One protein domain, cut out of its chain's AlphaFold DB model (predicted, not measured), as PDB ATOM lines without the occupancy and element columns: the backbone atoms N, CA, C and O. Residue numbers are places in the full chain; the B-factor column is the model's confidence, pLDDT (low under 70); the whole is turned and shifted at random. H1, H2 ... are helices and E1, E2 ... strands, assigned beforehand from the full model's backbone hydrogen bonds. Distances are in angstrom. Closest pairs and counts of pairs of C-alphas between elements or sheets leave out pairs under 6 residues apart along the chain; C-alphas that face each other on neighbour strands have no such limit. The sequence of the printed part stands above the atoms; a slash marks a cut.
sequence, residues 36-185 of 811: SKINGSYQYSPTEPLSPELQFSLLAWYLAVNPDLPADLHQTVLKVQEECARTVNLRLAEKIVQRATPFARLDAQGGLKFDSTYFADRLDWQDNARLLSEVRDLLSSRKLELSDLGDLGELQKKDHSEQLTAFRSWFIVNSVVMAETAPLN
ATOM      1  N   SER A  36     148.478 133.498  67.100       79.12
ATOM      2  CA  SER A  36     148.258 134.587  66.152       79.12
ATOM      3  C   SER A  36     148.049 134.027  64.748       79.12
ATOM      4  O   SER A  36     148.485 132.920  64.422       79.12
ATOM      5  N   LYS A  37     147.337 134.775  63.904       78.69
ATOM      6  CA  LYS A  37     147.153 134.424  62.494       78.69
ATOM      7  C   LYS A  37     148.126 135.247  61.659       78.69
ATOM      8  O   LYS A  37     147.944 136.452  61.514       78.69
ATOM      9  N   ILE A  38     149.147 134.596  61.109       73.31
ATOM     10  CA  ILE A  38     150.199 135.230  60.308       73.31
ATOM     11  C   ILE A  38     150.152 134.620  58.904       73.31
ATOM     12  O   ILE A  38     150.218 133.400  58.739       73.31
ATOM     13  N   ASN A  39     150.011 135.467  57.879       63.72
ATOM     14  CA  ASN A  39     149.978 135.070  56.463       63.72
ATOM     15  C   ASN A  39     148.977 133.938  56.143       63.72
ATOM     16  O   ASN A  39     149.286 133.009  55.406       63.72
ATOM     17  N   GLY A  40     147.776 133.989  56.729       67.81
ATOM     18  CA  GLY A  40     146.714 132.999  56.497       67.81
ATOM     19  C   GLY A  40     146.839 131.700  57.302       67.81
ATOM     20  O   GLY A  40     145.831 131.018  57.465       67.81
ATOM     21  N   SER A  41     148.010 131.411  57.877       74.06
ATOM     22  CA  SER A  41     148.257 130.265  58.763       74.06
ATOM     23  C   SER A  41     148.153 130.647  60.244       74.06
ATOM     24  O   SER A  41     148.503 131.765  60.628       74.06
ATOM     25  N   TYR A  42     147.677 129.728  61.082       80.44
ATOM     26  CA  TYR A  42     147.706 129.902  62.535       80.44
ATOM     27  C   TYR A  42     149.077 129.491  63.067       80.44
ATOM     28  O   TYR A  42     149.587 128.427  62.720       80.44
ATOM     29  N   GLN A  43     149.684 130.339  63.895       78.31
ATOM     30  CA  GLN A  43     150.986 130.080  64.498       78.31
ATOM     31  C   GLN A  43     150.929 130.304  66.005       78.31
ATOM     32  O   GLN A  43     150.332 131.268  66.489       78.31
ATOM     33  N   TYR A  44     151.583 129.404  66.733       80.19
ATOM     34  CA  TYR A  44     151.828 129.550  68.157       80.19
ATOM     35  C   TYR A  44     153.118 130.344  68.364       80.19
ATOM     36  O   TYR A  44     154.179 129.955  67.878       80.19
ATOM     37  N   SER A  45     153.024 131.483  69.041       73.44
ATOM     38  CA  SER A  45     154.149 132.371  69.337       73.44
ATOM     39  C   SER A  45     154.182 132.616  70.843       73.44
ATOM     40  O   SER A  45     153.427 133.457  71.335       73.44
ATOM     41  N   PRO A  46     155.010 131.875  71.602       67.38
ATOM     42  CA  PRO A  46     155.093 132.057  73.043       67.38
ATOM     43  C   PRO A  46     155.726 133.419  73.332       67.38
ATOM     44  O   PRO A  46     156.929 133.602  73.167       67.38
ATOM     45  N   THR A  47     154.907 134.395  73.724       60.47
ATOM     46  CA  THR A  47     155.398 135.727  74.118       60.47
ATOM     47  C   THR A  47     155.818 135.771  75.594       60.47
ATOM     48  O   THR A  47     156.674 136.575  75.948       60.47
ATOM     49  N   GLU A  48     155.308 134.844  76.420       63.00
ATOM     50  CA  GLU A  48     155.665 134.612  77.832       63.00
ATOM     51  C   GLU A  48     155.648 133.096  78.154       63.00
ATOM     52  O   GLU A  48     154.821 132.368  77.585       63.00
ATOM     53  N   PRO A  49     156.537 132.590  79.036       64.81
ATOM     54  CA  PRO A  49     156.651 131.164  79.336       64.81
ATOM     55  C   PRO A  49     155.602 130.705  80.364       64.81
ATOM     56  O   PRO A  49     155.883 130.632  81.557       64.81
ATOM     57  N   LEU A  50     154.403 130.335  79.907       73.94
ATOM     58  CA  LEU A  50     153.461 129.588  80.750       73.94
ATOM     59  C   LEU A  50     154.009 128.188  81.068       73.94
ATOM     60  O   LEU A  50     154.748 127.597  80.273       73.94
ATOM     61  N   SER A  51     153.612 127.626  82.214       80.00
ATOM     62  CA  SER A  51     153.903 126.221  82.497       80.00
ATOM     63  C   SER A  51     153.202 125.329  81.448       80.00
ATOM     64  O   SER A  51     152.042 125.575  81.102       80.00
ATOM     65  N   PRO A  52     153.874 124.300  80.907       80.25
ATOM     66  CA  PRO A  52     153.283 123.325  79.990       80.25
ATOM     67  C   PRO A  52     151.993 122.679  80.516       80.25
ATOM     68  O   PRO A  52     151.087 122.394  79.738       80.25
ATOM     69  N   GLU A  53     151.892 122.479  81.832       83.31
ATOM     70  CA  GLU A  53     150.732 121.929  82.538       83.31
ATOM     71  C   GLU A  53     149.524 122.882  82.460       83.31
ATOM     72  O   GLU A  53     148.408 122.469  82.126       83.31
ATOM     73  N   LEU A  54     149.757 124.179  82.690       82.44
ATOM     74  CA  LEU A  54     148.760 125.240  82.541       82.44
ATOM     75  C   LEU A  54     148.363 125.440  81.083       82.44
ATOM     76  O   LEU A  54     147.178 125.515  80.768       82.44
ATOM     77  N   GLN A  55     149.342 125.470  80.183       83.44
ATOM     78  CA  GLN A  55     149.110 125.652  78.759       83.44
ATOM     79  C   GLN A  55     148.299 124.489  78.167       83.44
ATOM     80  O   GLN A  55     147.329 124.725  77.449       83.44
ATOM     81  N   PHE A  56     148.620 123.241  78.518       85.69
ATOM     82  CA  PHE A  56     147.841 122.065  78.120       85.69
ATOM     83  C   PHE A  56     146.386 122.161  78.594       85.69
ATOM     84  O   PHE A  56     145.455 121.919  77.823       85.69
ATOM     85  N   SER A  57     146.196 122.547  79.856       84.50
ATOM     86  CA  SER A  57     144.880 122.640  80.489       84.50
ATOM     87  C   SER A  57     144.028 123.763  79.894       84.50
ATOM     88  O   SER A  57     142.833 123.570  79.674       84.50
ATOM     89  N   LEU A  58     144.636 124.906  79.566       83.19
ATOM     90  CA  LEU A  58     143.974 126.020  78.882       83.19
ATOM     91  C   LEU A  58     143.570 125.664  77.451       83.19
ATOM     92  O   LEU A  58     142.479 126.030  77.027       83.19
ATOM     93  N   LEU A  59     144.410 124.933  76.713       84.81
ATOM     94  CA  LEU A  59     144.071 124.473  75.362       84.81
ATOM     95  C   LEU A  59     142.969 123.406  75.390       84.81
ATOM     96  O   LEU A  59     142.064 123.451  74.562       84.81
ATOM     97  N   ALA A  60     142.983 122.508  76.382       84.81
ATOM     98  CA  ALA A  60     141.902 121.547  76.608       84.81
ATOM     99  C   ALA A  60     140.570 122.250  76.908       84.81
ATOM    100  O   ALA A  60     139.537 121.897  76.340       84.81
ATOM    101  N   TRP A  61     140.604 123.273  77.763       85.94
ATOM    102  CA  TRP A  61     139.447 124.110  78.059       85.94
ATOM    103  C   TRP A  61     138.955 124.869  76.824       85.94
ATOM    104  O   TRP A  61     137.761 124.869  76.540       85.94
ATOM    105  N   TYR A  62     139.868 125.462  76.050       83.00
ATOM    106  CA  TYR A  62     139.539 126.206  74.836       83.00
ATOM    107  C   TYR A  62     138.843 125.328  73.787       83.00
ATOM    108  O   TYR A  62     137.828 125.745  73.230       83.00
ATOM    109  N   LEU A  63     139.341 124.106  73.568       83.00
ATOM    110  CA  LEU A  63     138.705 123.111  72.696       83.00
ATOM    111  C   LEU A  63     137.331 122.669  73.224       83.00
ATOM    112  O   LEU A  63     136.411 122.465  72.440       83.00
ATOM    113  N   ALA A  64     137.169 122.548  74.546       82.06
ATOM    114  CA  ALA A  64     135.898 122.163  75.159       82.06
ATOM    115  C   ALA A  64     134.824 123.262  75.061       82.06
ATOM    116  O   ALA A  64     133.642 122.954  74.921       82.06
ATOM    117  N   VAL A  65     135.219 124.535  75.139       81.81
ATOM    118  CA  VAL A  65     134.306 125.688  75.058       81.81
ATOM    119  C   VAL A  65     133.979 126.062  73.605       81.81
ATOM    120  O   VAL A  65     132.917 126.627  73.351       81.81
ATOM    121  N   ASN A  66     134.840 125.711  72.641       78.81
ATOM    122  CA  ASN A  66     134.693 126.068  71.226       78.81
ATOM    123  C   ASN A  66     134.726 124.826  70.307       78.81
ATOM    124  O   ASN A  66     135.765 124.536  69.715       78.81
ATOM    125  N   PRO A  67     133.604 124.100  70.137       72.12
ATOM    126  CA  PRO A  67     133.564 122.879  69.323       72.12
ATOM    127  C   PRO A  67     133.609 123.123  67.798       72.12
ATOM    128  O   PRO A  67     134.058 122.254  67.057       72.12
ATOM    129  N   ASP A  68     133.198 124.304  67.321       77.31
ATOM    130  CA  ASP A  68     133.051 124.625  65.887       77.31
ATOM    131  C   ASP A  68     134.263 125.393  65.302       77.31
ATOM    132  O   ASP A  68     134.115 126.406  64.610       77.31
ATOM    133  N   LEU A  69     135.489 124.957  65.611       80.69
ATOM    134  CA  LEU A  69     136.721 125.616  65.148       80.69
ATOM    135  C   LEU A  69     137.062 125.270  63.679       80.69
ATOM    136  O   LEU A  69     136.837 124.142  63.238       80.69
ATOM    137  N   PRO A  70     137.684 126.192  62.909       81.81
ATOM    138  CA  PRO A  70     138.249 125.883  61.595       81.81
ATOM    139  C   PRO A  70     139.245 124.720  61.673       81.81
ATOM    140  O   PRO A  70     140.087 124.707  62.571       81.81
ATOM    141  N   ALA A  71     139.200 123.793  60.709       79.38
ATOM    142  CA  ALA A  71     140.014 122.569  60.720       79.38
ATOM    143  C   ALA A  71     141.516 122.841  60.926       79.38
ATOM    144  O   ALA A  71     142.149 122.189  61.756       79.38
ATOM    145  N   ASP A  72     142.061 123.859  60.252       79.19
ATOM    146  CA  ASP A  72     143.474 124.240  60.365       79.19
ATOM    147  C   ASP A  72     143.829 124.785  61.763       79.19
ATOM    148  O   ASP A  72     144.902 124.492  62.295       79.19
ATOM    149  N   LEU A  73     142.930 125.553  62.395       80.50
ATOM    150  CA  LEU A  73     143.127 126.064  63.760       80.50
ATOM    151  C   LEU A  73     143.023 124.926  64.775       80.50
ATOM    152  O   LEU A  73     143.879 124.808  65.645       80.50
ATOM    153  N   HIS A  74     142.018 124.065  64.628       83.06
ATOM    154  CA  HIS A  74     141.817 122.900  65.481       83.06
ATOM    155  C   HIS A  74     143.030 121.956  65.441       83.06
ATOM    156  O   HIS A  74     143.545 121.577  66.491       83.06
ATOM    157  N   GLN A  75     143.565 121.653  64.251       82.38
ATOM    158  CA  GLN A  75     144.791 120.857  64.103       82.38
ATOM    159  C   GLN A  75     146.015 121.536  64.722       82.38
ATOM    160  O   GLN A  75     146.831 120.869  65.353       82.38
ATOM    161  N   THR A  76     146.149 122.856  64.579       82.38
ATOM    162  CA  THR A  76     147.278 123.594  65.168       82.38
ATOM    163  C   THR A  76     147.190 123.620  66.699       82.38
ATOM    164  O   THR A  76     148.199 123.423  67.370       82.38
ATOM    165  N   VAL A  77     145.992 123.801  67.267       83.62
ATOM    166  CA  VAL A  77     145.751 123.750  68.721       83.62
ATOM    167  C   VAL A  77     146.029 122.354  69.271       83.62
ATOM    168  O   VAL A  77     146.746 122.244  70.263       83.62
ATOM    169  N   LEU A  78     145.548 121.297  68.607       83.88
ATOM    170  CA  LEU A  78     145.853 119.914  68.982       83.88
ATOM    171  C   LEU A  78     147.354 119.623  68.914       83.88
ATOM    172  O   LEU A  78     147.896 119.049  69.849       83.88
ATOM    173  N   LYS A  79     148.051 120.084  67.872       84.00
ATOM    174  CA  LYS A  79     149.503 119.902  67.742       84.00
ATOM    175  C   LYS A  79     150.277 120.566  68.886       84.00
ATOM    176  O   LYS A  79     151.178 119.962  69.458       84.00
ATOM    177  N   VAL A  80     149.912 121.793  69.261       83.50
ATOM    178  CA  VAL A  80     150.536 122.500  70.396       83.50
ATOM    179  C   VAL A  80     150.153 121.847  71.727       83.50
ATOM    180  O   VAL A  80     150.983 121.746  72.628       83.50
ATOM    181  N   GLN A  81     148.919 121.357  71.858       84.81
ATOM    182  CA  GLN A  81     148.470 120.597  73.021       84.81
ATOM    183  C   GLN A  81     149.241 119.270  73.156       84.81
ATOM    184  O   GLN A  81     149.662 118.923  74.257       84.81
ATOM    185  N   GLU A  82     149.509 118.565  72.056       84.19
ATOM    186  CA  GLU A  82     150.366 117.374  72.010       84.19
ATOM    187  C   GLU A  82     151.823 117.697  72.379       84.19
ATOM    188  O   GLU A  82     152.447 116.949  73.134       84.19
ATOM    189  N   GLU A  83     152.370 118.831  71.921       82.94
ATOM    190  CA  GLU A  83     153.709 119.304  72.305       82.94
ATOM    191  C   GLU A  83     153.799 119.650  73.805       82.94
ATOM    192  O   GLU A  83     154.796 119.318  74.459       82.94
ATOM    193  N   CYS A  84     152.746 120.244  74.378       83.25
ATOM    194  CA  CYS A  84     152.640 120.492  75.819       83.25
ATOM    195  C   CYS A  84     152.555 119.175  76.597       83.25
ATOM    196  O   CYS A  84     153.338 118.964  77.521       83.25
ATOM    197  N   ALA A  85     151.680 118.254  76.176       83.25
ATOM    198  CA  ALA A  85     151.562 116.913  76.749       83.25
ATOM    199  C   ALA A  85     152.906 116.176  76.736       83.25
ATOM    200  O   ALA A  85     153.314 115.608  77.746       83.25
ATOM    201  N   ARG A  86     153.639 116.240  75.617       83.50
ATOM    202  CA  ARG A  86     154.982 115.662  75.492       83.50
ATOM    203  C   ARG A  86     155.963 116.268  76.495       83.50
ATOM    204  O   ARG A  86     156.730 115.532  77.104       83.50
ATOM    205  N   THR A  87     155.934 117.584  76.686       83.12
ATOM    206  CA  THR A  87     156.835 118.291  77.613       83.12
ATOM    207  C   THR A  87     156.530 117.952  79.076       83.12
ATOM    208  O   THR A  87     157.451 117.708  79.853       83.12
ATOM    209  N   VAL A  88     155.250 117.866  79.451       82.94
ATOM    210  CA  VAL A  88     154.818 117.439  80.794       82.94
ATOM    211  C   VAL A  88     155.177 115.970  81.042       82.94
ATOM    212  O   VAL A  88     155.743 115.633  82.082       82.94
ATOM    213  N   ASN A  89     154.925 115.090  80.067       85.12
ATOM    214  CA  ASN A  89     155.320 113.683  80.130       85.12
ATOM    215  C   ASN A  89     156.850 113.523  80.250       85.12
ATOM    216  O   ASN A  89     157.315 112.689  81.025       85.12
ATOM    217  N   LEU A  90     157.642 114.342  79.549       84.75
ATOM    218  CA  LEU A  90     159.103 114.350  79.676       84.75
ATOM    219  C   LEU A  90     159.546 114.770  81.086       84.75
ATOM    220  O   LEU A  90     160.359 114.075  81.688       84.75
ATOM    221  N   ARG A  91     158.962 115.829  81.663       84.25
ATOM    222  CA  ARG A  91     159.243 116.246  83.052       84.25
ATOM    223  C   ARG A  91     158.883 115.173  84.075       84.25
ATOM    224  O   ARG A  91     159.617 114.968  85.040       84.25
ATOM    225  N   LEU A  92     157.761 114.476  83.884       84.62
ATOM    226  CA  LEU A  92     157.382 113.350  84.738       84.62
ATOM    227  C   LEU A  92     158.402 112.208  84.625       84.62
ATOM    228  O   LEU A  92     158.811 111.655  85.645       84.62
ATOM    229  N   ALA A  93     158.851 111.888  83.410       85.06
ATOM    230  CA  ALA A  93     159.895 110.894  83.185       85.06
ATOM    231  C   ALA A  93     161.227 111.305  83.844       85.06
ATOM    232  O   ALA A  93     161.833 110.493  84.536       85.06
ATOM    233  N   GLU A  94     161.641 112.571  83.732       85.38
ATOM    234  CA  GLU A  94     162.817 113.124  84.423       85.38
ATOM    235  C   GLU A  94     162.684 113.043  85.950       85.38
ATOM    236  O   GLU A  94     163.630 112.649  86.630       85.38
ATOM    237  N   LYS A  95     161.501 113.341  86.501       85.62
ATOM    238  CA  LYS A  95     161.205 113.214  87.939       85.62
ATOM    239  C   LYS A  95     161.292 111.761  88.415       85.62
ATOM    240  O   LYS A  95     161.821 111.506  89.496       85.62
ATOM    241  N   ILE A  96     160.801 110.811  87.614       87.81
ATOM    242  CA  ILE A  96     160.936 109.374  87.893       87.81
ATOM    243  C   ILE A  96     162.414 108.974  87.863       87.81
ATOM    244  O   ILE A  96     162.876 108.318  88.791       87.81
ATOM    245  N   VAL A  97     163.182 109.418  86.863       87.88
ATOM    246  CA  VAL A  97     164.627 109.157  86.783       87.88
ATOM    247  C   VAL A  97     165.357 109.736  87.993       87.88
ATOM    248  O   VAL A  97     166.114 109.014  88.628       87.88
ATOM    249  N   GLN A  98     165.096 110.979  88.400       87.06
ATOM    250  CA  GLN A  98     165.742 111.583  89.574       87.06
ATOM    251  C   GLN A  98     165.525 110.777  90.860       87.06
ATOM    252  O   GLN A  98     166.445 110.657  91.665       87.06
ATOM    253  N   ARG A  99     164.326 110.216  91.054       84.88
ATOM    254  CA  ARG A  99     164.009 109.420  92.249       84.88
ATOM    255  C   ARG A  99     164.476 107.977  92.167       84.88
ATOM    256  O   ARG A  99     164.796 107.387  93.190       84.88
ATOM    257  N   ALA A 100     164.510 107.420  90.964       86.25
ATOM    258  CA  ALA A 100     164.753 106.007  90.748       86.25
ATOM    259  C   ALA A 100     166.059 105.719  90.000       86.25
ATOM    260  O   ALA A 100     166.235 104.618  89.499       86.25
ATOM    261  N   THR A 101     166.994 106.665  89.909       83.69
ATOM    262  CA  THR A 101     168.330 106.399  89.349       83.69
ATOM    263  C   THR A 101     169.082 105.429  90.268       83.69
ATOM    264  O   THR A 101     169.108 105.648  91.481       83.69
ATOM    265  N   PRO A 102     169.743 104.378  89.743       84.00
ATOM    266  CA  PRO A 102     169.938 104.024  88.328       84.00
ATOM    267  C   PRO A 102     168.897 103.053  87.728       84.00
ATOM    268  O   PRO A 102     169.048 102.661  86.576       84.00
ATOM    269  N   PHE A 103     167.854 102.660  88.466       89.56
ATOM    270  CA  PHE A 103     166.776 101.783  87.980       89.56
ATOM    271  C   PHE A 103     165.979 102.382  86.806       89.56
ATOM    272  O   PHE A 103     165.590 101.652  85.901       89.56
ATOM    273  N   ALA A 104     165.743 103.693  86.776       89.31
ATOM    274  CA  ALA A 104     165.066 104.371  85.671       89.31
ATOM    275  C   ALA A 104     166.037 105.254  84.875       89.31
ATOM    276  O   ALA A 104     166.845 105.976  85.457       89.31
ATOM    277  N   ARG A 105     165.924 105.244  83.540       89.19
ATOM    278  CA  ARG A 105     166.705 106.100  82.628       89.19
ATOM    279  C   ARG A 105     165.876 106.575  81.436       89.19
ATOM    280  O   ARG A 105     164.901 105.924  81.066       89.19
ATOM    281  N   LEU A 106     166.304 107.670  80.811       86.38
ATOM    282  CA  LEU A 106     165.773 108.111  79.519       86.38
ATOM    283  C   LEU A 106     166.608 107.511  78.381       86.38
ATOM    284  O   LEU A 106     167.832 107.422  78.486       86.38
ATOM    285  N   ASP A 107     165.959 107.087  77.302       82.44
ATOM    286  CA  ASP A 107     166.643 106.663  76.082       82.44
ATOM    287  C   ASP A 107     166.984 107.841  75.152       82.44
ATOM    288  O   ASP A 107     166.694 109.000  75.445       82.44
ATOM    289  N   ALA A 108     167.620 107.549  74.011       76.44
ATOM    290  CA  ALA A 108     168.060 108.565  73.050       76.44
ATOM    291  C   ALA A 108     166.915 109.404  72.441       76.44
ATOM    292  O   ALA A 108     167.179 110.453  71.858       76.44
ATOM    293  N   GLN A 109     165.661 108.955  72.559       75.31
ATOM    294  CA  GLN A 109     164.462 109.667  72.109       75.31
ATOM    295  C   GLN A 109     163.694 110.314  73.279       75.31
ATOM    296  O   GLN A 109     162.617 110.870  73.074       75.31
ATOM    297  N   GLY A 110     164.245 110.262  74.499       72.12
ATOM    298  CA  GLY A 110     163.628 110.769  75.724       72.12
ATOM    299  C   GLY A 110     162.658 109.790  76.393       72.12
ATOM    300  O   GLY A 110     162.044 110.162  77.387       72.12
ATOM    301  N   GLY A 111     162.516 108.563  75.878       83.94
ATOM    302  CA  GLY A 111     161.643 107.495  76.380       83.94
ATOM    303  C   GLY A 111     162.063 106.970  77.751       83.94
ATOM    304  O   GLY A 111     163.233 106.642  77.946       83.94
ATOM    305  N   LEU A 112     161.122 106.834  78.691       86.75
ATOM    306  CA  LEU A 112     161.402 106.241  80.004       86.75
ATOM    307  C   LEU A 112     161.609 104.723  79.879       86.75
ATOM    308  O   LEU A 112     160.743 104.017  79.363       86.75
ATOM    309  N   LYS A 113     162.733 104.209  80.385       86.62
ATOM    310  CA  LYS A 113     163.046 102.774  80.445       86.62
ATOM    311  C   LYS A 113     163.494 102.364  81.839       86.62
ATOM    312  O   LYS A 113     164.262 103.077  82.485       86.62
ATOM    313  N   PHE A 114     163.065 101.176  82.251       90.00
ATOM    314  CA  PHE A 114     163.527 100.532  83.472       90.00
ATOM    315  C   PHE A 114     164.680  99.575  83.180       90.00
ATOM    316  O   PHE A 114     164.610  98.759  82.262       90.00
ATOM    317  N   ASP A 115     165.744  99.683  83.966       88.31
ATOM    318  CA  ASP A 115     166.850  98.741  84.001       88.31
ATOM    319  C   ASP A 115     166.630  97.755  85.152       88.31
ATOM    320  O   ASP A 115     167.064  97.955  86.289       88.31
ATOM    321  N   SER A 116     165.901  96.681  84.858       85.56
ATOM    322  CA  SER A 116     165.551  95.650  85.835       85.56
ATOM    323  C   SER A 116     166.765  94.910  86.408       85.56
ATOM    324  O   SER A 116     166.645  94.311  87.477       85.56
ATOM    325  N   THR A 117     167.938  94.992  85.761       87.12
ATOM    326  CA  THR A 117     169.190  94.392  86.260       87.12
ATOM    327  C   THR A 117     169.679  95.023  87.560       87.12
ATOM    328  O   THR A 117     170.421  94.397  88.314       87.12
ATOM    329  N   TYR A 118     169.183  96.218  87.893       86.56
ATOM    330  CA  TYR A 118     169.404  96.882  89.175       86.56
ATOM    331  C   TYR A 118     169.119  95.990  90.396       86.56
ATOM    332  O   TYR A 118     169.762  96.117  91.439       86.56
ATOM    333  N   PHE A 119     168.156  95.076  90.270       88.56
ATOM    334  CA  PHE A 119     167.723  94.197  91.350       88.56
ATOM    335  C   PHE A 119     168.508  92.876  91.438       88.56
ATOM    336  O   PHE A 119     168.293  92.106  92.380       88.56
ATOM    337  N   ALA A 120     169.424  92.606  90.499       85.31
ATOM    338  CA  ALA A 120     170.140  91.333  90.395       85.31
ATOM    339  C   ALA A 120     170.894  90.964  91.683       85.31
ATOM    340  O   ALA A 120     170.767  89.837  92.151       85.31
ATOM    341  N   ASP A 121     171.577  91.920  92.317       83.56
ATOM    342  CA  ASP A 121     172.426  91.667  93.494       83.56
ATOM    343  C   ASP A 121     171.882  92.280  94.802       83.56
ATOM    344  O   ASP A 121     172.468  92.111  95.872       83.56
ATOM    345  N   ARG A 122     170.742  92.986  94.761       84.50
ATOM    346  CA  ARG A 122     170.170  93.639  95.953       84.50
ATOM    347  C   ARG A 122     169.279  92.691  96.755       84.50
ATOM    348  O   ARG A 122     168.368  92.076  96.205       84.50
ATOM    349  N   LEU A 123     169.511  92.646  98.068       83.94
ATOM    350  CA  LEU A 123     168.762  91.824  99.032       83.94
ATOM    351  C   LEU A 123     167.903  92.646 100.007       83.94
ATOM    352  O   LEU A 123     167.201  92.073 100.835       83.94
ATOM    353  N   ASP A 124     167.936  93.980  99.915       88.06
ATOM    354  CA  ASP A 124     167.073  94.838 100.730       88.06
ATOM    355  C   ASP A 124     165.648  94.859 100.166       88.06
ATOM    356  O   ASP A 124     165.289  95.654  99.293       88.06
ATOM    357  N   TRP A 125     164.832  93.921 100.643       89.50
ATOM    358  CA  TRP A 125     163.466  93.737 100.165       89.50
ATOM    359  C   TRP A 125     162.555  94.927 100.472       89.50
ATOM    360  O   TRP A 125     161.630  95.182  99.703       89.50
ATOM    361  N   GLN A 126     162.786  95.639 101.581       87.75
ATOM    362  CA  GLN A 126     161.946  96.774 101.967       87.75
ATOM    363  C   GLN A 126     162.231  97.975 101.077       87.75
ATOM    364  O   GLN A 126     161.291  98.577 100.558       87.75
ATOM    365  N   ASP A 127     163.503  98.279 100.841       87.50
ATOM    366  CA  ASP A 127     163.889  99.394  99.981       87.50
ATOM    367  C   ASP A 127     163.534  99.136  98.514       87.50
ATOM    368  O   ASP A 127     163.017 100.029  97.842       87.50
ATOM    369  N   ASN A 128     163.698  97.901  98.028       89.12
ATOM    370  CA  ASN A 128     163.267  97.528  96.678       89.12
ATOM    371  C   ASN A 128     161.744  97.681  96.497       89.12
ATOM    372  O   ASN A 128     161.292  98.202  95.479       89.12
ATOM    373  N   ALA A 129     160.944  97.259  97.485       87.62
ATOM    374  CA  ALA A 129     159.489  97.398  97.439       87.62
ATOM    375  C   ALA A 129     159.038  98.865  97.528       87.62
ATOM    376  O   ALA A 129     158.126  99.262  96.802       87.62
ATOM    377  N   ARG A 130     159.690  99.676  98.375       89.25
ATOM    378  CA  ARG A 130     159.449 101.126  98.464       89.25
ATOM    379  C   ARG A 130     159.729 101.810  97.134       89.25
ATOM    380  O   ARG A 130     158.851 102.498  96.628       89.25
ATOM    381  N   LEU A 131     160.886 101.545  96.528       89.62
ATOM    382  CA  LEU A 131     161.263 102.106  95.231       89.62
ATOM    383  C   LEU A 131     160.234 101.768  94.140       89.62
ATOM    384  O   LEU A 131     159.792 102.655  93.415       89.62
ATOM    385  N   LEU A 132     159.822 100.498  94.033       90.62
ATOM    386  CA  LEU A 132     158.817 100.080  93.048       90.62
ATOM    387  C   LEU A 132     157.449 100.721  93.304       90.62
ATOM    388  O   LEU A 132     156.787 101.122  92.349       90.62
ATOM    389  N   SER A 133     157.040 100.857  94.570       88.81
ATOM    390  CA  SER A 133     155.800 101.547  94.944       88.81
ATOM    391  C   SER A 133     155.849 103.024  94.573       88.81
ATOM    392  O   SER A 133     154.945 103.508  93.908       88.81
ATOM    393  N   GLU A 134     156.926 103.730  94.920       88.19
ATOM    394  CA  GLU A 134     157.084 105.157  94.624       88.19
ATOM    395  C   GLU A 134     157.067 105.440  93.116       88.19
ATOM    396  O   GLU A 134     156.460 106.415  92.668       88.19
ATOM    397  N   VAL A 135     157.696 104.578  92.311       88.88
ATOM    398  CA  VAL A 135     157.657 104.681  90.844       88.88
ATOM    399  C   VAL A 135     156.265 104.343  90.300       88.88
ATOM    400  O   VAL A 135     155.782 105.034  89.399       88.88
ATOM    401  N   ARG A 136     155.590 103.323  90.852       89.81
ATOM    402  CA  ARG A 136     154.213 102.959  90.477       89.81
ATOM    403  C   ARG A 136     153.237 104.098  90.783       89.81
ATOM    404  O   ARG A 136     152.401 104.410  89.933       89.81
ATOM    405  N   ASP A 137     153.373 104.749  91.935       86.06
ATOM    406  CA  ASP A 137     152.525 105.866  92.361       86.06
ATOM    407  C   ASP A 137     152.681 107.069  91.417       86.06
ATOM    408  O   ASP A 137     151.687 107.632  90.951       86.06
ATOM    409  N   LEU A 138     153.921 107.403  91.040       84.88
ATOM    410  CA  LEU A 138     154.221 108.472  90.078       84.88
ATOM    411  C   LEU A 138     153.721 108.180  88.658       84.88
ATOM    412  O   LEU A 138     153.329 109.099  87.942       84.88
ATOM    413  N   LEU A 139     153.732 106.918  88.224       84.25
ATOM    414  CA  LEU A 139     153.174 106.533  86.924       84.25
ATOM    415  C   LEU A 139     151.642 106.520  86.916       84.25
ATOM    416  O   LEU A 139     151.033 106.767  85.872       84.25
ATOM    417  N   SER A 140     151.029 106.246  88.068       80.88
ATOM    418  CA  SER A 140     149.577 106.131  88.222       80.88
ATOM    419  C   SER A 140     148.868 107.489  88.332       80.88
ATOM    420  O   SER A 140     147.674 107.584  88.035       80.88
ATOM    421  N   SER A 141     149.579 108.566  88.693       74.62
ATOM    422  CA  SER A 141     149.024 109.925  88.737       74.62
ATOM    423  C   SER A 141     148.779 110.479  87.322       74.62
ATOM    424  O   SER A 141     149.685 110.999  86.671       74.62
ATOM    425  N   ARG A 142     147.544 110.342  86.820       68.88
ATOM    426  CA  ARG A 142     147.125 110.794  85.471       68.88
ATOM    427  C   ARG A 142     146.390 112.138  85.444       68.88
ATOM    428  O   ARG A 142     146.234 112.725  84.374       68.88
ATOM    429  N   LYS A 143     145.877 112.571  86.595       75.44
ATOM    430  CA  LYS A 143     145.078 113.791  86.739       75.44
ATOM    431  C   LYS A 143     145.999 114.943  87.105       75.44
ATOM    432  O   LYS A 143     146.813 114.783  88.006       75.44
ATOM    433  N   LEU A 144     145.849 116.067  86.413       76.25
ATOM    434  CA  LEU A 144     146.470 117.315  86.839       76.25
ATOM    435  C   LEU A 144     145.636 117.901  87.980       76.25
ATOM    436  O   LEU A 144     144.415 118.039  87.858       76.25
ATOM    437  N   GLU A 145     146.286 118.239  89.082       75.94
ATOM    438  CA  GLU A 145     145.679 118.988  90.175       75.94
ATOM    439  C   GLU A 145     145.876 120.491  89.952       75.94
ATOM    440  O   GLU A 145     146.768 120.923  89.221       75.94
ATOM    441  N   LEU A 146     145.054 121.331  90.591       71.44
ATOM    442  CA  LEU A 146     145.229 122.787  90.479       71.44
ATOM    443  C   LEU A 146     146.603 123.257  90.965       71.44
ATOM    444  O   LEU A 146     147.106 124.261  90.466       71.44
ATOM    445  N   SER A 147     147.211 122.539  91.912       71.81
ATOM    446  CA  SER A 147     148.576 122.785  92.381       71.81
ATOM    447  C   SER A 147     149.635 122.574  91.301       71.81
ATOM    448  O   SER A 147     150.678 123.223  91.355       71.81
ATOM    449  N   ASP A 148     149.374 121.720  90.308       70.56
ATOM    450  CA  ASP A 148     150.325 121.406  89.235       70.56
ATOM    451  C   ASP A 148     150.380 122.502  88.161       70.56
ATOM    452  O   ASP A 148     151.322 122.562  87.373       70.56
ATOM    453  N   LEU A 149     149.383 123.394  88.129       71.88
ATOM    454  CA  LEU A 149     149.270 124.451  87.121       71.88
ATOM    455  C   LEU A 149     150.196 125.654  87.393       71.88
ATOM    456  O   LEU A 149     150.380 126.491  86.510       71.88
ATOM    457  N   GLY A 150     150.821 125.741  88.572       71.12
ATOM    458  CA  GLY A 150     151.705 126.854  88.942       71.12
ATOM    459  C   GLY A 150     150.965 128.173  89.211       71.12
ATOM    460  O   GLY A 150     149.776 128.182  89.538       71.12
ATOM    461  N   ASP A 151     151.674 129.303  89.118       68.25
ATOM    462  CA  ASP A 151     151.099 130.622  89.410       68.25
ATOM    463  C   ASP A 151     150.162 131.098  88.285       68.25
ATOM    464  O   ASP A 151     150.579 131.567  87.229       68.25
ATOM    465  N   LEU A 152     148.857 131.006  88.543       68.75
ATOM    466  CA  LEU A 152     147.798 131.486  87.651       68.75
ATOM    467  C   LEU A 152     147.707 133.028  87.587       68.75
ATOM    468  O   LEU A 152     146.886 133.554  86.833       68.75
ATOM    469  N   GLY A 153     148.484 133.758  88.395       62.59
ATOM    470  CA  GLY A 153     148.471 135.220  88.488       62.59
ATOM    471  C   GLY A 153     148.953 135.940  87.226       62.59
ATOM    472  O   GLY A 153     148.557 137.082  86.989       62.59
ATOM    473  N   GLU A 154     149.740 135.288  86.367       60.12
ATOM    474  CA  GLU A 154     150.201 135.888  85.104       60.12
ATOM    475  C   GLU A 154     149.054 136.142  84.115       60.12
ATOM    476  O   GLU A 154     149.034 137.167  83.432       60.12
ATOM    477  N   LEU A 155     148.027 135.289  84.123       61.50
ATOM    478  CA  LEU A 155     146.834 135.440  83.285       61.50
ATOM    479  C   LEU A 155     145.872 136.532  83.797       61.50
ATOM    480  O   LEU A 155     145.049 137.033  83.032       61.50
ATOM    481  N   GLN A 156     145.976 136.947  85.069       59.03
ATOM    482  CA  GLN A 156     145.152 138.027  85.638       59.03
ATOM    483  C   GLN A 156     145.584 139.431  85.179       59.03
ATOM    484  O   GLN A 156     144.783 140.359  85.256       59.03
ATOM    485  N   LYS A 157     146.817 139.609  84.684       57.44
ATOM    486  CA  LYS A 157     147.381 140.926  84.326       57.44
ATOM    487  C   LYS A 157     146.924 141.481  82.962       57.44
ATOM    488  O   LYS A 157     147.302 142.600  82.631       57.44
ATOM    489  N   LYS A 158     146.139 140.735  82.170       55.62
ATOM    490  CA  LYS A 158     145.787 141.063  80.767       55.62
ATOM    491  C   LYS A 158     144.269 141.164  80.481       55.62
ATOM    492  O   LYS A 158     143.845 140.806  79.396       55.62
ATOM    493  N   ASP A 159     143.450 141.627  81.432       55.53
ATOM    494  CA  ASP A 159     141.987 141.835  81.260       55.53
ATOM    495  C   ASP A 159     141.138 140.570  80.942       55.53
ATOM    496  O   ASP A 159     140.014 140.666  80.457       55.53
ATOM    497  N   HIS A 160     141.606 139.365  81.306       62.41
ATOM    498  CA  HIS A 160     140.880 138.084  81.131       62.41
ATOM    499  C   HIS A 160     140.261 137.515  82.434       62.41
ATOM    500  O   HIS A 160     140.128 136.299  82.605       62.41
ATOM    501  N   SER A 161     139.898 138.367  83.399       64.12
ATOM    502  CA  SER A 161     139.494 137.959  84.762       64.12
ATOM    503  C   SER A 161     138.252 137.047  84.822       64.12
ATOM    504  O   SER A 161     138.214 136.100  85.617       64.12
ATOM    505  N   GLU A 162     137.265 137.268  83.950       67.12
ATOM    506  CA  GLU A 162     136.066 136.421  83.839       67.12
ATOM    507  C   GLU A 162     136.383 135.047  83.224       67.12
ATOM    508  O   GLU A 162     135.975 134.013  83.760       67.12
ATOM    509  N   GLN A 163     137.193 135.016  82.161       69.56
ATOM    510  CA  GLN A 163     137.633 133.786  81.486       69.56
ATOM    511  C   GLN A 163     138.461 132.885  82.420       69.56
ATOM    512  O   GLN A 163     138.290 131.667  82.428       69.56
ATOM    513  N   LEU A 164     139.292 133.470  83.287       75.25
ATOM    514  CA  LEU A 164     140.087 132.730  84.272       75.25
ATOM    515  C   LEU A 164     139.234 132.092  85.381       75.25
ATOM    516  O   LEU A 164     139.524 130.983  85.839       75.25
ATOM    517  N   THR A 165     138.162 132.767  85.804       75.81
ATOM    518  CA  THR A 165     137.208 132.233  86.791       75.81
ATOM    519  C   THR A 165     136.397 131.075  86.196       75.81
ATOM    520  O   THR A 165     136.199 130.047  86.855       75.81
ATOM    521  N   ALA A 166     136.001 131.195  84.926       78.19
ATOM    522  CA  ALA A 166     135.349 130.129  84.170       78.19
ATOM    523  C   ALA A 166     136.274 128.914  83.959       78.19
ATOM    524  O   ALA A 166     135.851 127.783  84.203       78.19
ATOM    525  N   PHE A 167     137.545 129.133  83.606       82.81
ATOM    526  CA  PHE A 167     138.557 128.077  83.485       82.81
ATOM    527  C   PHE A 167     138.772 127.316  84.798       82.81
ATOM    528  O   PHE A 167     138.734 126.088  84.803       82.81
ATOM    529  N   ARG A 168     138.942 128.016  85.931       79.56
ATOM    530  CA  ARG A 168     139.117 127.372  87.249       79.56
ATOM    531  C   ARG A 168     137.919 126.503  87.621       79.56
ATOM    532  O   ARG A 168     138.096 125.365  88.045       79.56
ATOM    533  N   SER A 169     136.711 127.027  87.427       81.62
ATOM    534  CA  SER A 169     135.468 126.299  87.701       81.62
ATOM    535  C   SER A 169     135.342 125.061  86.809       81.62
ATOM    536  O   SER A 169     135.007 123.979  87.286       81.62
ATOM    537  N   TRP A 170     135.686 125.194  85.525       85.44
ATOM    538  CA  TRP A 170     135.711 124.081  84.581       85.44
ATOM    539  C   TRP A 170     136.757 123.021  84.954       85.44
ATOM    540  O   TRP A 170     136.440 121.833  84.929       85.44
ATOM    541  N   PHE A 171     137.969 123.426  85.343       83.56
ATOM    542  CA  PHE A 171     139.071 122.519  85.670       83.56
ATOM    543  C   PHE A 171     138.765 121.661  86.906       83.56
ATOM    544  O   PHE A 171     138.996 120.452  86.886       83.56
ATOM    545  N   ILE A 172     138.179 122.266  87.951       80.44
ATOM    546  CA  ILE A 172     137.747 121.561  89.173       80.44
ATOM    547  C   ILE A 172     136.714 120.476  88.841       80.44
ATOM    548  O   ILE A 172     136.773 119.380  89.393       80.44
ATOM    549  N   VAL A 173     135.771 120.774  87.943       80.12
ATOM    550  CA  VAL A 173     134.654 119.874  87.618       80.12
ATOM    551  C   VAL A 173     135.055 118.773  86.630       80.12
ATOM    552  O   VAL A 173     134.600 117.642  86.772       80.12
ATOM    553  N   ASN A 174     135.895 119.072  85.634       76.06
ATOM    554  CA  ASN A 174     136.139 118.163  84.507       76.06
ATOM    555  C   ASN A 174     137.382 117.273  84.663       76.06
ATOM    556  O   ASN A 174     137.544 116.345  83.877       76.06
ATOM    557  N   SER A 175     138.227 117.505  85.676       72.25
ATOM    558  CA  SER A 175     139.457 116.744  85.968       72.25
ATOM    559  C   SER A 175     140.302 116.449  84.722       72.25
ATOM    560  O   SER A 175     140.180 115.396  84.095       72.25
ATOM    561  N   VAL A 176     141.171 117.385  84.348       78.25
ATOM    562  CA  VAL A 176     141.970 117.262  83.125       78.25
ATOM    563  C   VAL A 176     142.922 116.066  83.225       78.25
ATOM    564  O   VAL A 176     143.807 116.016  84.083       78.25
ATOM    565  N   VAL A 177     142.728 115.092  82.332       77.38
ATOM    566  CA  VAL A 177     143.608 113.928  82.190       77.38
ATOM    567  C   VAL A 177     144.635 114.224  81.109       77.38
ATOM    568  O   VAL A 177     144.292 114.606  79.991       77.38
ATOM    569  N   MET A 178     145.905 114.037  81.447       79.38
ATOM    570  CA  MET A 178     147.003 114.274  80.519       79.38
ATOM    571  C   MET A 178     147.005 113.209  79.407       79.38
ATOM    572  O   MET A 178     146.969 112.009  79.694       79.38
ATOM    573  N   ALA A 179     147.047 113.635  78.141       73.56
ATOM    574  CA  ALA A 179     147.042 112.730  76.988       73.56
ATOM    575  C   ALA A 179     148.312 111.862  76.937       73.56
ATOM    576  O   ALA A 179     149.424 112.343  77.140       73.56
ATOM    577  N   GLU A 180     148.181 110.568  76.657       71.06
ATOM    578  CA  GLU A 180     149.347 109.689  76.577       71.06
ATOM    579  C   GLU A 180     150.102 109.920  75.267       71.06
ATOM    580  O   GLU A 180     149.663 109.522  74.193       71.06
ATOM    581  N   THR A 181     151.230 110.616  75.369       72.62
ATOM    582  CA  THR A 181     152.114 110.940  74.252       72.62
ATOM    583  C   THR A 181     153.523 110.457  74.577       72.62
ATOM    584  O   THR A 181     153.928 110.431  75.746       72.62
ATOM    585  N   ALA A 182     154.298 110.085  73.548       68.31
ATOM    586  CA  ALA A 182     155.730 109.838  73.716       68.31
ATOM    587  C   ALA A 182     156.346 111.039  74.457       68.31
ATOM    588  O   ALA A 182     156.031 112.173  74.085       68.31
ATOM    589  N   PRO A 183     157.160 110.835  75.509       65.06
ATOM    590  CA  PRO A 183     157.969 109.639  75.790       65.06
ATOM    591  C   PRO A 183     157.416 108.574  76.774       65.06
ATOM    592  O   PRO A 183     158.172 107.685  77.170       65.06
ATOM    593  N   LEU A 184     156.150 108.627  77.206       79.94
ATOM    594  CA  LEU A 184     155.615 107.732  78.255       79.94
ATOM    595  C   LEU A 184     154.604 106.705  77.712       79.94
ATOM    596  O   LEU A 184     153.570 107.099  77.184       79.94
ATOM    597  N   ASN A 185     154.868 105.407  77.928       83.62
ATOM    598  CA  ASN A 185     153.913 104.306  77.726       83.62
ATOM    599  C   ASN A 185     153.578 103.651  79.077       83.62
ATOM    600  O   ASN A 185     154.249 102.726  79.538       83.62
TER     601      ASN A 185
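AT A GLANCE: This is residues 36 to 185 of the 811 residues of an uncharacterized protein of Lentisphaerae bacterium (UniProt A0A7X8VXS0). A long helix, H2, is the spine of an elongated model: H1 folds back on its earlier half, H4 packs side by side with its far end, and small strand hairpins sit near both ends, E1 and E2 at the first, E3 and E4 at the far one. H7 crosses H1, with short H5 and H6 nearby, and the tail, residues 175 to 185, runs from H7 back past H2. The printed part has 150 residues, with the order E1 E2 H1 H2 E3 E4 H3 H4 H5 H6 H7: seven named helices and four named strands in two antiparallel two-stranded sheets, mostly helix. It is loose, with a radius of gyration of the C-alphas of 18.9 A, and spans 60 by 32 by 26 A.

IN THESE COORDINATES: E1, residues 36 to 38, begins at C-alpha 36 (148.258, 134.587, 66.152), and E2 is residues 41 to 44. H1, residues 52 to 65, is 19.7 A long, and H2, residues 71 to 100, is 42.3 A. E3 is residues 104 to 106, E4 112 to 114 and H3 116 to 119. H4, residues 125 to 140, is 22.1 A long. H5 is residues 146 to 149 and H6 152 to 158. H7, residues 161 to 174, is 20.1 A long and ends at C-alpha 174 (136.139, 118.163, 84.507).

HOW THE PARTS SIT: The hub is H1, touching H2, H5 and H7. H1 and H2 form a helical hairpin, running opposite ways at a shallow tilt of 34 degrees, only just short of steep; their closest C-alphas, Pro 52 and Cys 84, are 5.1 A apart. H7 is about perpendicular to H1, at 89 degrees, and touches it with residues 167 to 171 alone, closest at the C-alphas of Trp 61 and Phe 167, 6.8 A. H5 touches H1 at the C-alphas of Leu 54 and Leu 149, 4.7 A. H6 and H7 only just touch, only at the corner, with 3 pairs of C-alphas within 8 A. H4 touches H2 at a shallow tilt of 12 degrees, opposite ways, closest at the C-alphas of Ile 96 and Val 135, 6.4 A. In hairpin E1 and E2, N 38 and O 41 are 2.9 A apart; in hairpin E3 and E4, N 113 and O 105 are 2.8 A apart, both within hydrogen-bond range. Every O i to N i+4 pair is within range in H1, H2, H4 and H7; H6 has 0 of 3, and 2 of 4 O i to N i+3 pairs; H3 and H5 are too short for an i+4 pair.

THE WHOLE: The C-alphas farthest apart, Asn 39 and Leu 123, are 63.5 A apart. The printed part has no cut, and no link between named elements is long. Residues 120 to 127, of which 125 to 127 belong to H4, and residues 157 to 162 stand free. Mean pLDDT of the printed part is 79.4, with 22 residues under 70, among them 151 to 163.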